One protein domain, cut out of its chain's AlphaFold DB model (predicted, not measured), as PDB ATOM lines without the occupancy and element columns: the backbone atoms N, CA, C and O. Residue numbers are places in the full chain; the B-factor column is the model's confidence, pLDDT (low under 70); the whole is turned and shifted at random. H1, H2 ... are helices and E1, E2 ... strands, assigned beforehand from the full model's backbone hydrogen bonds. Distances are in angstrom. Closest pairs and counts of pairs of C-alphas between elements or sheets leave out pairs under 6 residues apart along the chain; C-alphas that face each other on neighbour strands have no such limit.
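This is residues 184 to 283 of the 287 residues of an uncharacterized protein of Paraburkholderia phymatum (strain DSM 17167 / CIP 108236 / LMG 21445 / STM815) (UniProt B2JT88). Helix H1 forms the core, with H2, H3 and H4 crosswise round it; hairpin E1-E2 lies at one end and the long loop 212 to 233 along another side. The 100 printed residues hold four named helices and two antiparallel strands, in the order H1, E1, E2, H2, H3, H4. The class is mostly helix, with under half of the residues in named elements; the whole is compact, radius of gyration of the C-alphas 13.5 A, spans 39 by 30 by 23 A.

H1, residues 187 to 195, begins at C-alpha (-44.861, 34.730, -51.580). E1 is 201 to 203, E2 209 to 211. H2, 234 to 245, measures 16.6 A from first to last C-alpha. H3 is 256 to 264; H4, 270 to 277, ends at C-alpha (-36.948, 37.115, -39.543).

H1 touches H3, about perpendicular at 80 degrees; the closest C-alphas, of Met 189 and Phe 264, are 5.9 A apart. E1 and E2, a hairpin, are antiparallel neighbours, with N 202 and O 210 within hydrogen-bond range at 2.9 A. In H1, H2, H3 and H4 every O i to N i+4 pair is within hydrogen-bond range.

The printed part has no cut; the link E2 to H2 is long. No printed residue is under pLDDT 70.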
ATOM      1  N   ILE A 184     -54.464  39.029 -54.507       97.44
ATOM      2  CA  ILE A 184     -53.128  38.666 -54.991       97.44
ATOM      3  C   ILE A 184     -52.428  37.750 -53.977       97.44
ATOM      4  O   ILE A 184     -52.052  38.190 -52.899       97.44
ATOM      5  N   LEU A 185     -52.171  36.489 -54.344       96.81
ATOM      6  CA  LEU A 185     -51.388  35.550 -53.537       96.81
ATOM      7  C   LEU A 185     -49.945  35.465 -54.042       96.81
ATOM      8  O   LEU A 185     -49.587  34.607 -54.849       96.81
ATOM      9  N   ASP A 186     -49.078  36.352 -53.563       94.00
ATOM     10  CA  ASP A 186     -47.637  36.222 -53.777       94.00
ATOM     11  C   ASP A 186     -46.933  35.563 -52.576       94.00
ATOM     12  O   ASP A 186     -47.559  35.222 -51.573       94.00
ATOM     13  N   GLN A 187     -45.613  35.365 -52.668       93.06
ATOM     14  CA  GLN A 187     -44.861  34.730 -51.580       93.06
ATOM     15  C   GLN A 187     -44.991  35.480 -50.247       93.06
ATOM     16  O   GLN A 187     -44.876  34.875 -49.187       93.06
ATOM     17  N   TRP A 188     -45.170  36.797 -50.280       94.19
ATOM     18  CA  TRP A 188     -45.171  37.625 -49.087       94.19
ATOM     19  C   TRP A 188     -46.545  37.714 -48.468       94.19
ATOM     20  O   TRP A 188     -46.647  37.663 -47.249       94.19
ATOM     21  N   MET A 189     -47.579  37.755 -49.298       96.12
ATOM     22  CA  MET A 189     -48.945  37.609 -48.847       96.12
ATOM     23  C   MET A 189     -49.160  36.219 -48.237       96.12
ATOM     24  O   MET A 189     -49.684  36.100 -47.134       96.12
ATOM     25  N   ALA A 190     -48.620  35.167 -48.859       96.31
ATOM     26  CA  ALA A 190     -48.607  33.828 -48.274       96.31
ATOM     27  C   ALA A 190     -47.930  33.796 -46.895       96.31
ATOM     28  O   ALA A 190     -48.480  33.246 -45.943       96.31
ATOM     29  N   LYS A 191     -46.756  34.423 -46.766       95.81
ATOM     30  CA  LYS A 191     -46.057  34.566 -45.482       95.81
ATOM     31  C   LYS A 191     -46.882  35.344 -44.458       95.81
ATOM     32  O   LYS A 191     -46.989  34.902 -43.320       95.81
ATOM     33  N   ALA A 192     -47.494  36.454 -44.857       96.25
ATOM     34  CA  ALA A 192     -48.324  37.267 -43.979       96.25
ATOM     35  C   ALA A 192     -49.487  36.452 -43.398       96.25
ATOM     36  O   ALA A 192     -49.654  36.386 -42.182       96.25
ATOM     37  N   MET A 193     -50.222  35.748 -44.258       96.62
ATOM     38  CA  MET A 193     -51.348  34.916 -43.842       96.62
ATOM     39  C   MET A 193     -50.923  33.749 -42.947       96.62
ATOM     40  O   MET A 193     -51.596  33.447 -41.963       96.62
ATOM     41  N   LEU A 194     -49.783  33.115 -43.236       95.25
ATOM     42  CA  LEU A 194     -49.233  32.063 -42.381       95.25
ATOM     43  C   LEU A 194     -48.817  32.603 -41.006       95.25
ATOM     44  O   LEU A 194     -49.096  31.949 -40.002       95.25
ATOM     45  N   ALA A 195     -48.190  33.781 -40.946       95.00
ATOM     46  CA  ALA A 195     -47.809  34.436 -39.696       95.00
ATOM     47  C   ALA A 195     -49.025  34.867 -38.863       95.00
ATOM     48  O   ALA A 195     -48.952  34.875 -37.642       95.00
ATOM     49  N   LEU A 196     -50.158  35.175 -39.494       94.31
ATOM     50  CA  LEU A 196     -51.388  35.564 -38.795       94.31
ATOM     51  C   LEU A 196     -52.229  34.379 -38.299       94.31
ATOM     52  O   LEU A 196     -53.233  34.573 -37.606       94.31
ATOM     53  N   ARG A 197     -51.829  33.145 -38.622       92.06
ATOM     54  CA  ARG A 197     -52.513  31.932 -38.169       92.06
ATOM     55  C   ARG A 197     -51.946  31.486 -36.820       92.06
ATOM     56  O   ARG A 197     -50.809  31.026 -36.757       92.06
ATOM     57  N   ALA A 198     -52.763  31.535 -35.765       89.38
ATOM     58  CA  ALA A 198     -52.371  31.116 -34.409       89.38
ATOM     59  C   ALA A 198     -51.767  29.698 -34.369       89.38
ATOM     60  O   ALA A 198     -50.769  29.463 -33.697       89.38
ATOM     61  N   ALA A 199     -52.291  28.779 -35.189       90.19
ATOM     62  CA  ALA A 199     -51.791  27.408 -35.304       90.19
ATOM     63  C   ALA A 199     -50.325  27.289 -35.773       90.19
ATOM     64  O   ALA A 199     -49.752  26.204 -35.662       90.19
ATOM     65  N   ASN A 200     -49.709  28.363 -36.284       91.94
ATOM     66  CA  ASN A 200     -48.288  28.411 -36.642       91.94
ATOM     67  C   ASN A 200     -47.404  29.028 -35.542       91.94
ATOM     68  O   ASN A 200     -46.232  29.300 -35.786       91.94
ATOM     69  N   TRP A 201     -47.934  29.252 -34.340       91.38
ATOM     70  CA  TRP A 201     -47.173  29.753 -33.199       91.38
ATOM     71  C   TRP A 201     -47.154  28.728 -32.071       91.38
ATOM     72  O   TRP A 201     -48.123  28.007 -31.826       91.38
ATOM     73  N   ARG A 202     -46.006  28.624 -31.411       89.44
ATOM     74  CA  ARG A 202     -45.767  27.791 -30.231       89.44
ATOM     75  C   ARG A 202     -45.119  28.650 -29.158       89.44
ATOM     76  O   ARG A 202     -44.506  29.659 -29.480       89.44
ATOM     77  N   VAL A 203     -45.227  28.226 -27.910       88.81
ATOM     78  CA  VAL A 203     -44.454  28.806 -26.809       88.81
ATOM     79  C   VAL A 203     -43.180  27.972 -26.679       88.81
ATOM     80  O   VAL A 203     -43.261  26.743 -26.613       88.81
ATOM     81  N   SER A 204     -42.005  28.595 -26.755       87.44
ATOM     82  CA  SER A 204     -40.733  27.914 -26.502       87.44
ATOM     83  C   SER A 204     -40.482  27.720 -25.004       87.44
ATOM     84  O   SER A 204     -41.234  28.206 -24.165       87.44
ATOM     85  N   VAL A 205     -39.429  26.968 -24.667       87.81
ATOM     86  CA  VAL A 205     -39.066  26.614 -23.278       87.81
ATOM     87  C   VAL A 205     -38.828  27.852 -22.400       87.81
ATOM     88  O   VAL A 205     -39.100  27.826 -21.209       87.81
ATOM     89  N   ASP A 206     -38.368  28.946 -23.000       88.56
ATOM     90  CA  ASP A 206     -38.151  30.258 -22.379       88.56
ATOM     91  C   ASP A 206     -39.426  31.125 -22.296       88.56
ATOM     92  O   ASP A 206     -39.353  32.295 -21.933       88.56
ATOM     93  N   GLY A 207     -40.596  30.585 -22.654       84.44
ATOM     94  CA  GLY A 207     -41.869  31.312 -22.647       84.44
ATOM     95  C   GLY A 207     -42.092  32.224 -23.857       84.44
ATOM     96  O   GLY A 207     -43.138  32.868 -23.944       84.44
ATOM     97  N   ASN A 208     -41.156  32.272 -24.812       85.62
ATOM     98  CA  ASN A 208     -41.248  33.163 -25.967       85.62
ATOM     99  C   ASN A 208     -42.108  32.586 -27.109       85.62
ATOM    100  O   ASN A 208     -42.145  31.373 -27.331       85.62
ATOM    101  N   PRO A 209     -42.802  33.433 -27.890       88.44
ATOM    102  CA  PRO A 209     -43.515  32.989 -29.077       88.44
ATOM    103  C   PRO A 209     -42.529  32.580 -30.178       88.44
ATOM    104  O   PRO A 209     -41.691  33.357 -30.638       88.44
ATOM    105  N   LYS A 210     -42.674  31.349 -30.661       91.62
ATOM    106  CA  LYS A 210     -41.871  30.757 -31.728       91.62
ATOM    107  C   LYS A 210     -42.750  30.385 -32.911       91.62
ATOM    108  O   LYS A 210     -43.652  29.556 -32.795       91.62
ATOM    109  N   PHE A 211     -42.445  30.957 -34.071       92.25
ATOM    110  CA  PHE A 211     -43.105  30.586 -35.318       92.25
ATOM    111  C   PHE A 211     -42.667  29.183 -35.764       92.25
ATOM    112  O   PHE A 211     -41.474  28.892 -35.878       92.25
ATOM    113  N   VAL A 212     -43.641  28.313 -36.028       91.69
ATOM    114  CA  VAL A 212     -43.459  26.959 -36.552       91.69
ATOM    115  C   VAL A 212     -44.489  26.727 -37.650       91.69
ATOM    116  O   VAL A 212     -45.692  26.665 -37.402       91.69
ATOM    117  N   ARG A 213     -44.017  26.576 -38.888       89.94
ATOM    118  CA  ARG A 213     -44.891  26.337 -40.037       89.94
ATOM    119  C   ARG A 213     -45.493  24.931 -39.979       89.94
ATOM    120  O   ARG A 213     -44.772  23.955 -40.169       89.94
ATOM    121  N   SER A 214     -46.811  24.839 -39.803       86.75
ATOM    122  CA  SER A 214     -47.547  23.567 -39.855       86.75
ATOM    123  C   SER A 214     -47.682  23.025 -41.289       86.75
ATOM    124  O   SER A 214     -47.763  23.794 -42.254       86.75
ATOM    125  N   ALA A 215     -47.736  21.700 -41.445       83.12
ATOM    126  CA  ALA A 215     -48.011  21.047 -42.727       83.12
ATOM    127  C   ALA A 215     -49.485  21.179 -43.165       83.12
ATOM    128  O   ALA A 215     -49.757  21.248 -44.360       83.12
ATOM    129  N   GLY A 216     -50.429  21.306 -42.221       85.44
ATOM    130  CA  GLY A 216     -51.876  21.434 -42.474       85.44
ATOM    131  C   GLY A 216     -52.329  22.837 -42.908       85.44
ATOM    132  O   GLY A 216     -53.428  23.290 -42.573       85.44
ATOM    133  N   ASN A 217     -51.459  23.593 -43.578       89.50
ATOM    134  CA  ASN A 217     -51.786  24.914 -44.102       89.50
ATOM    135  C   ASN A 217     -52.357  24.810 -45.522       89.50
ATOM    136  O   ASN A 217     -51.754  24.182 -46.388       89.50
ATOM    137  N   PHE A 218     -53.488  25.481 -45.769       91.12
ATOM    138  CA  PHE A 218     -54.053  25.623 -47.117       91.12
ATOM    139  C   PHE A 218     -53.108  26.437 -48.021       91.12
ATOM    140  O   PHE A 218     -52.899  26.106 -49.183       91.12
ATOM    141  N   ILE A 219     -52.412  27.442 -47.472       93.62
ATOM    142  CA  ILE A 219     -51.308  28.104 -48.178       93.62
ATOM    143  C   ILE A 219     -50.080  27.202 -48.152       93.62
ATOM    144  O   ILE A 219     -49.445  27.000 -47.114       93.62
ATOM    145  N   ARG A 220     -49.698  26.724 -49.336       91.69
ATOM    146  CA  ARG A 220     -48.525  25.877 -49.531       91.69
ATOM    147  C   ARG A 220     -47.408  26.700 -50.148       91.69
ATOM    148  O   ARG A 220     -47.509  27.173 -51.279       91.69
ATOM    149  N   LEU A 221     -46.319  26.860 -49.407       90.81
ATOM    150  CA  LEU A 221     -45.085  27.423 -49.938       90.81
ATOM    151  C   LEU A 221     -44.208  26.304 -50.513       90.81
ATOM    152  O   LEU A 221     -44.055  25.252 -49.894       90.81
ATOM    153  N   GLY A 222     -43.595  26.554 -51.667       87.06
ATOM    154  CA  GLY A 222     -42.587  25.684 -52.264       87.06
ATOM    155  C   GLY A 222     -41.306  25.589 -51.425       87.06
ATOM    156  O   GLY A 222     -41.183  26.188 -50.348       87.06
ATOM    157  N   TYR A 223     -40.333  24.833 -51.939       76.12
ATOM    158  CA  TYR A 223     -39.051  24.608 -51.272       76.12
ATOM    159  C   TYR A 223     -38.384  25.931 -50.856       76.12
ATOM    160  O   TYR A 223     -38.355  26.898 -51.619       76.12
ATOM    161  N   GLY A 224     -37.910  25.998 -49.609       78.12
ATOM    162  CA  GLY A 224     -37.288  27.195 -49.034       78.12
ATOM    163  C   GLY A 224     -38.239  28.356 -48.701       78.12
ATOM    164  O   GLY A 224     -37.783  29.387 -48.215       78.12
ATOM    165  N   GLY A 225     -39.552  28.231 -48.934       81.56
ATOM    166  CA  GLY A 225     -40.504  29.294 -48.587       81.56
ATOM    167  C   GLY A 225     -40.436  30.526 -49.498       81.56
ATOM    168  O   GLY A 225     -40.811  31.620 -49.078       81.56
ATOM    169  N   THR A 226     -39.919  30.369 -50.720       84.75
ATOM    170  CA  THR A 226     -39.649  31.458 -51.683       84.75
ATOM    171  C   THR A 226     -40.632  31.500 -52.855       84.75
ATOM    172  O   THR A 226     -40.486  32.284 -53.787       84.75
ATOM    173  N   SER A 227     -41.625  30.617 -52.871       89.44
ATOM    174  CA  SER A 227     -42.636  30.592 -53.926       89.44
ATOM    175  C   SER A 227     -43.912  29.929 -53.440       89.44
ATOM    176  O   SER A 227     -43.890  29.187 -52.462       89.44
ATOM    177  N   ILE A 228     -45.018  30.178 -54.133       93.69
ATOM    178  CA  ILE A 228     -46.249  29.408 -53.951       93.69
ATOM    179  C   ILE A 228     -46.056  28.034 -54.600       93.69
ATOM    180  O   ILE A 228     -45.498  27.933 -55.705       93.69
ATOM    181  N   ALA A 229     -46.460  26.979 -53.897       92.81
ATOM    182  CA  ALA A 229     -46.406  25.620 -54.409       92.81
ATOM    183  C   ALA A 229     -47.375  25.468 -55.588       92.81
ATOM    184  O   ALA A 229     -48.495  25.973 -55.556       92.81
ATOM    185  N   LEU A 230     -46.947  24.748 -56.626       90.62
ATOM    186  CA  LEU A 230     -47.800  24.475 -57.787       90.62
ATOM    187  C   LEU A 230     -48.994  23.580 -57.426       90.62
ATOM    188  O   LEU A 230     -50.014  23.643 -58.095       90.62
ATOM    189  N   THR A 231     -48.891  22.823 -56.332       92.56
ATOM    190  CA  THR A 231     -49.913  21.895 -55.830       92.56
ATOM    191  C   THR A 231     -51.060  22.563 -55.067       92.56
ATOM    192  O   THR A 231     -51.856  21.854 -54.453       92.56
ATOM    193  N   MET A 232     -51.140  23.899 -55.034       95.25
ATOM    194  CA  MET A 232     -52.323  24.577 -54.496       95.25
ATOM    195  C   MET A 232     -53.532  24.323 -55.397       95.25
ATOM    196  O   MET A 232     -53.462  24.508 -56.610       95.25
ATOM    197  N   SER A 233     -54.646  23.930 -54.795       96.62
ATOM    198  CA  SER A 233     -55.933  23.728 -55.457       96.62
ATOM    199  C   SER A 233     -56.783  25.007 -55.478       96.62
ATOM    200  O   SER A 233     -56.436  26.018 -54.866       96.62
ATOM    201  N   GLY A 234     -57.925  24.958 -56.172       97.81
ATOM    202  CA  GLY A 234     -58.934  26.017 -56.086       97.81
ATOM    203  C   GLY A 234     -59.504  26.177 -54.671       97.81
ATOM    204  O   GLY A 234     -59.748  27.303 -54.253       97.81
ATOM    205  N   ASP A 235     -59.641  25.083 -53.915       98.06
ATOM    206  CA  ASP A 235     -60.072  25.114 -52.509       98.06
ATOM    207  C   ASP A 235     -59.037  25.772 -51.598       98.06
ATOM    208  O   ASP A 235     -59.381  26.598 -50.755       98.06
ATOM    209  N   ASP A 236     -57.754  25.465 -51.805       97.31
ATOM    210  CA  ASP A 236     -56.670  26.106 -51.059       97.31
ATOM    211  C   ASP A 236     -56.654  27.631 -51.300       97.31
ATOM    212  O   ASP A 236     -56.407  28.416 -50.381       97.31
ATOM    213  N   TYR A 237     -56.920  28.061 -52.540       98.31
ATOM    214  CA  TYR A 237     -56.992  29.478 -52.901       98.31
ATOM    215  C   TYR A 237     -58.262  30.168 -52.375       98.31
ATOM    216  O   TYR A 237     -58.193  31.309 -51.917       98.31
ATOM    217  N   GLU A 238     -59.403  29.476 -52.374       98.38
ATOM    218  CA  GLU A 238     -60.646  29.956 -51.761       98.38
ATOM    219  C   GLU A 238     -60.468  30.182 -50.255       98.38
ATOM    220  O   GLU A 238     -60.752  31.268 -49.751       98.38
ATOM    221  N   ALA A 239     -59.902  29.198 -49.547       97.81
ATOM    222  CA  ALA A 239     -59.596  29.308 -48.123       97.81
ATOM    223  C   ALA A 239     -58.643  30.476 -47.823       97.81
ATOM    224  O   ALA A 239     -58.787  31.164 -46.807       97.81
ATOM    225  N   TYR A 240     -57.694  30.741 -48.727       97.94
ATOM    226  CA  TYR A 240     -56.865  31.941 -48.672       97.94
ATOM    227  C   TYR A 240     -57.690  33.224 -48.778       97.94
ATOM    228  O   TYR A 240     -57.544  34.088 -47.915       97.94
ATOM    229  N   CYS A 241     -58.567  33.344 -49.773       98.50
ATOM    230  CA  CYS A 241     -59.354  34.559 -49.968       98.50
ATOM    231  C   CYS A 241     -60.303  34.826 -48.790       98.50
ATOM    232  O   CYS A 241     -60.322  35.938 -48.267       98.50
ATOM    233  N   LEU A 242     -60.981  33.789 -48.290       98.19
ATOM    234  CA  LEU A 242     -61.815  33.878 -47.085       98.19
ATOM    235  C   LEU A 242     -61.005  34.304 -45.852       98.19
ATOM    236  O   LEU A 242     -61.482  35.064 -45.011       98.19
ATOM    237  N   SER A 243     -59.754  33.849 -45.742       97.12
ATOM    238  CA  SER A 243     -58.872  34.253 -44.643       97.12
ATOM    239  C   SER A 243     -58.458  35.724 -44.733       97.12
ATOM    240  O   SER A 243     -58.294  36.359 -43.696       97.12
ATOM    241  N   VAL A 244     -58.286  36.273 -45.943       98.00
ATOM    242  CA  VAL A 244     -58.046  37.715 -46.149       98.00
ATOM    243  C   VAL A 244     -59.273  38.518 -45.722       98.00
ATOM    244  O   VAL A 244     -59.149  39.486 -44.976       98.00
ATOM    245  N   GLU A 245     -60.464  38.079 -46.120       98.31
ATOM    246  CA  GLU A 245     -61.738  38.718 -45.766       98.31
ATOM    247  C   GLU A 245     -61.992  38.705 -44.254       98.31
ATOM    248  O   GLU A 245     -62.403  39.708 -43.671       98.31
ATOM    249  N   ALA A 246     -61.642  37.609 -43.580       97.31
ATOM    250  CA  ALA A 246     -61.753  37.498 -42.129       97.31
ATOM    251  C   ALA A 246     -60.855  38.490 -41.358       97.31
ATOM    252  O   ALA A 246     -61.067  38.704 -40.163       97.31
ATOM    253  N   LEU A 247     -59.855  39.100 -42.007       97.00
ATOM    254  CA  LEU A 247     -58.964  40.090 -41.395       97.00
ATOM    255  C   LEU A 247     -59.459  41.536 -41.526       97.00
ATOM    256  O   LEU A 247     -58.908  42.403 -40.850       97.00
ATOM    257  N   VAL A 248     -60.506  41.798 -42.317       97.69
ATOM    258  CA  VAL A 248     -61.033  43.155 -42.555       97.69
ATOM    259  C   VAL A 248     -61.385  43.848 -41.240       97.69
ATOM    260  O   VAL A 248     -60.793  44.870 -40.891       97.69
ATOM    261  N   ARG A 249     -62.278  43.246 -40.445       97.06
ATOM    262  CA  ARG A 249     -62.689  43.798 -39.145       97.06
ATOM    263  C   ARG A 249     -61.539  43.825 -38.123       97.06
ATOM    264  O   ARG A 249     -61.330  44.887 -37.538       97.06
ATOM    265  N   PRO A 250     -60.766  42.737 -37.905       95.69
ATOM    266  CA  PRO A 250     -59.634  42.757 -36.978       95.69
ATOM    267  C   PRO A 250     -58.598  43.845 -37.263       95.69
ATOM    268  O   PRO A 250     -58.067  44.420 -36.317       95.69
ATOM    269  N   LEU A 251     -58.327  44.152 -38.537       95.25
ATOM    270  CA  LEU A 251     -57.354  45.170 -38.946       95.25
ATOM    271  C   LEU A 251     -57.955  46.573 -39.130       95.25
ATOM    272  O   LEU A 251     -57.206  47.498 -39.453       95.25
ATOM    273  N   GLY A 252     -59.269  46.740 -38.930       95.69
ATOM    274  CA  GLY A 252     -59.971  48.008 -39.145       95.69
ATOM    275  C   GLY A 252     -59.867  48.508 -40.588       95.69
ATOM    276  O   GLY A 252     -59.614  49.689 -40.803       95.69
ATOM    277  N   ARG A 253     -59.969  47.596 -41.561       96.25
ATOM    278  CA  ARG A 253     -59.852  47.881 -42.998       96.25
ATOM    279  C   ARG A 253     -61.215  47.930 -43.666       96.25
ATOM    280  O   ARG A 253     -62.200  47.470 -43.095       96.25
ATOM    281  N   VAL A 254     -61.251  48.504 -44.866       97.00
ATOM    282  CA  VAL A 254     -62.507  48.705 -45.605       97.00
ATOM    283  C   VAL A 254     -62.984  47.401 -46.241       97.00
ATOM    284  O   VAL A 254     -64.151  47.040 -46.113       97.00
ATOM    285  N   ASP A 255     -62.081  46.671 -46.891       97.62
ATOM    286  CA  ASP A 255     -62.378  45.411 -47.568       97.62
ATOM    287  C   ASP A 255     -61.130  44.510 -47.657       97.62
ATOM    288  O   ASP A 255     -60.051  44.835 -47.151       97.62
ATOM    289  N   GLY A 256     -61.276  43.339 -48.285       97.44
ATOM    290  CA  GLY A 256     -60.168  42.399 -48.452       97.44
ATOM    291  C   GLY A 256     -59.053  42.910 -49.374       97.44
ATOM    292  O   GLY A 256     -57.900  42.513 -49.208       97.44
ATOM    293  N   ALA A 257     -59.354  43.807 -50.320       96.25
ATOM    294  CA  ALA A 257     -58.348  44.378 -51.214       96.25
ATOM    295  C   ALA A 257     -57.470  45.391 -50.467       96.25
ATOM    296  O   ALA A 257     -56.257  45.418 -50.680       96.25
ATOM    297  N   ASP A 258     -58.054  46.161 -49.547       95.88
ATOM    298  CA  ASP A 258     -57.338  47.033 -48.618       95.88
ATOM    299  C   ASP A 258     -56.482  46.217 -47.635       95.88
ATOM    300  O   ASP A 258     -55.306  46.525 -47.444       95.88
ATOM    301  N   VAL A 259     -57.003  45.106 -47.088       97.06
ATOM    302  CA  VAL A 259     -56.202  44.168 -46.270       97.06
ATOM    303  C   VAL A 259     -55.006  43.623 -47.048       97.06
ATOM    304  O   VAL A 259     -53.877  43.659 -46.552       97.06
ATOM    305  N   GLU A 260     -55.228  43.100 -48.258       96.06
ATOM    306  CA  GLU A 260     -54.147  42.566 -49.084       96.06
ATOM    307  C   GLU A 260     -53.134  43.662 -49.412       96.06
ATOM    308  O   GLU A 260     -51.941  43.458 -49.199       96.06
ATOM    309  N   CYS A 261     -53.586  44.852 -49.815       93.25
ATOM    310  CA  CYS A 261     -52.721  46.000 -50.063       93.25
ATOM    311  C   CYS A 261     -51.893  46.379 -48.825       93.25
ATOM    312  O   CYS A 261     -50.691  46.616 -48.954       93.25
ATOM    313  N   TRP A 262     -52.492  46.384 -47.632       93.00
ATOM    314  CA  TRP A 262     -51.826  46.707 -46.370       93.00
ATOM    315  C   TRP A 262     -50.720  45.708 -46.012       93.00
ATOM    316  O   TRP A 262     -49.605  46.092 -45.663       93.00
ATOM    317  N   LEU A 263     -51.011  44.411 -46.127       93.44
ATOM    318  CA  LEU A 263     -50.053  43.347 -45.811       93.44
ATOM    319  C   LEU A 263     -48.973  43.195 -46.894       93.44
ATOM    320  O   LEU A 263     -47.857  42.738 -46.615       93.44
ATOM    321  N   PHE A 264     -49.293  43.565 -48.133       85.12
ATOM    322  CA  PHE A 264     -48.417  43.419 -49.286       85.12
ATOM    323  C   PHE A 264     -47.480  44.612 -49.493       85.12
ATOM    324  O   PHE A 264     -46.311  44.395 -49.827       85.12
ATOM    325  N   SER A 265     -47.974  45.841 -49.358       71.75
ATOM    326  CA  SER A 265     -47.316  47.012 -49.939       71.75
ATOM    327  C   SER A 265     -46.058  47.416 -49.164       71.75
ATOM    328  O   SER A 265     -45.964  47.278 -47.948       71.75
ATOM    329  N   ASP A 266     -45.062  47.901 -49.903       85.38
ATOM    330  CA  ASP A 266     -43.735  48.313 -49.431       85.38
ATOM    331  C   ASP A 266     -42.799  47.180 -48.917       85.38
ATOM    332  O   ASP A 266     -42.937  46.685 -47.794       85.38
ATOM    333  N   PRO A 267     -41.748  46.805 -49.682       86.06
ATOM    334  CA  PRO A 267     -40.758  45.799 -49.272       86.06
ATOM    335  C   PRO A 267     -39.866  46.249 -48.101       86.06
ATOM    336  O   PRO A 267     -39.118  45.425 -47.553       86.06
ATOM    337  N   THR A 268     -39.915  47.536 -47.752       88.81
ATOM    338  CA  THR A 268     -39.168  48.166 -46.661       88.81
ATOM    339  C   THR A 268     -39.998  48.345 -45.393       88.81
ATOM    340  O   THR A 268     -39.426  48.741 -44.376       88.81
ATOM    341  N   SER A 269     -41.294  48.007 -45.408       91.25
ATOM    342  CA  SER A 269     -42.172  48.121 -44.240       91.25
ATOM    343  C   SER A 269     -41.698  47.272 -43.056       91.25
ATOM    344  O   SER A 269     -41.026  46.244 -43.213       91.25
ATOM    345  N   GLU A 270     -42.065  47.696 -41.846       92.31
ATOM    346  CA  GLU A 270     -41.750  46.974 -40.607       92.31
ATOM    347  C   GLU A 270     -42.335  45.559 -40.618       92.31
ATOM    348  O   GLU A 270     -41.654  44.605 -40.239       92.31
ATOM    349  N   TRP A 271     -43.534  45.399 -41.183       93.81
ATOM    350  CA  TRP A 271     -44.153  44.095 -41.396       93.81
ATOM    351  C   TRP A 271     -43.298  43.173 -42.272       93.81
ATOM    352  O   TRP A 271     -43.006  42.035 -41.898       93.81
ATOM    353  N   ARG A 272     -42.807  43.661 -43.419       92.69
ATOM    354  CA  ARG A 272     -41.931  42.866 -44.296       92.69
ATOM    355  C   ARG A 272     -40.611  42.502 -43.626       92.69
ATOM    356  O   ARG A 272     -40.092  41.413 -43.885       92.69
ATOM    357  N   ARG A 273     -40.053  43.378 -42.785       93.50
ATOM    358  CA  ARG A 273     -38.848  43.072 -41.994       93.50
ATOM    359  C   ARG A 273     -39.131  41.999 -40.949       93.50
ATOM    360  O   ARG A 273     -38.362  41.048 -40.858       93.50
ATOM    361  N   PHE A 274     -40.253  42.089 -40.240       93.69
ATOM    362  CA  PHE A 274     -40.691  41.051 -39.310       93.69
ATOM    363  C   PHE A 274     -40.830  39.689 -40.002       93.69
ATOM    364  O   PHE A 274     -40.187  38.731 -39.581       93.69
ATOM    365  N   LEU A 275     -41.552  39.614 -41.126       94.50
ATOM    366  CA  LEU A 275     -41.722  38.361 -41.873       94.50
ATOM    367  C   LEU A 275     -40.393  37.760 -42.348       94.50
ATOM    368  O   LEU A 275     -40.257  36.540 -42.393       94.50
ATOM    369  N   LYS A 276     -39.396  38.579 -42.707       93.25
ATOM    370  CA  LYS A 276     -38.060  38.093 -43.107       93.25
ATOM    371  C   LYS A 276     -37.320  37.369 -41.983       93.25
ATOM    372  O   LYS A 276     -36.499  36.514 -42.294       93.25
ATOM    373  N   ARG A 277     -37.602  37.705 -40.721       92.88
ATOM    374  CA  ARG A 277     -36.948  37.115 -39.543       92.88
ATOM    375  C   ARG A 277     -37.549  35.772 -39.123       92.88
ATOM    376  O   ARG A 277     -36.910  35.043 -38.376       92.88
ATOM    377  N   LEU A 278     -38.753  35.438 -39.590       93.12
ATOM    378  CA  LEU A 278     -39.392  34.164 -39.259       93.12
ATOM    379  C   LEU A 278     -38.708  32.989 -39.978       93.12
ATOM    380  O   LEU A 278     -38.281  33.110 -41.129       93.12
ATOM    381  N   ASP A 279     -38.652  31.830 -39.316       91.12
ATOM    382  CA  ASP A 279     -38.157  30.585 -39.910       91.12
ATOM    383  C   ASP A 279     -39.237  29.949 -40.800       91.12
ATOM    384  O   ASP A 279     -40.218  29.376 -40.330       91.12
ATOM    385  N   TRP A 280     -39.055  30.056 -42.115       91.06
ATOM    386  CA  TRP A 280     -40.009  29.555 -43.109       91.06
ATOM    387  C   TRP A 280     -39.782  28.099 -43.511       91.06
ATOM    388  O   TRP A 280     -40.508  27.604 -44.385       91.06
ATOM    389  N   LYS A 281     -38.782  27.417 -42.943       86.25
ATOM    390  CA  LYS A 281     -38.528  26.007 -43.243       86.25
ATOM    391  C   LYS A 281     -39.690  25.162 -42.725       86.25
ATOM    392  O   LYS A 281     -40.205  25.388 -41.634       86.25
ATOM    393  N   LEU A 282     -40.116  24.182 -43.524       77.88
ATOM    394  CA  LEU A 282     -41.025  23.167 -43.006       77.88
ATOM    395  C   LEU A 282     -40.227  22.332 -42.015       77.88
ATOM    396  O   LEU A 282     -39.246  21.702 -42.407       77.88
ATOM    397  N   LYS A 283     -40.635  22.331 -40.752       74.94
ATOM    398  CA  LYS A 283     -40.148  21.319 -39.829       74.94
ATOM    399  C   LYS A 283     -41.022  20.102 -40.057       74.94
ATOM    400  O   LYS A 283     -42.191  20.101 -39.694       74.94
TER     401      LYS A 283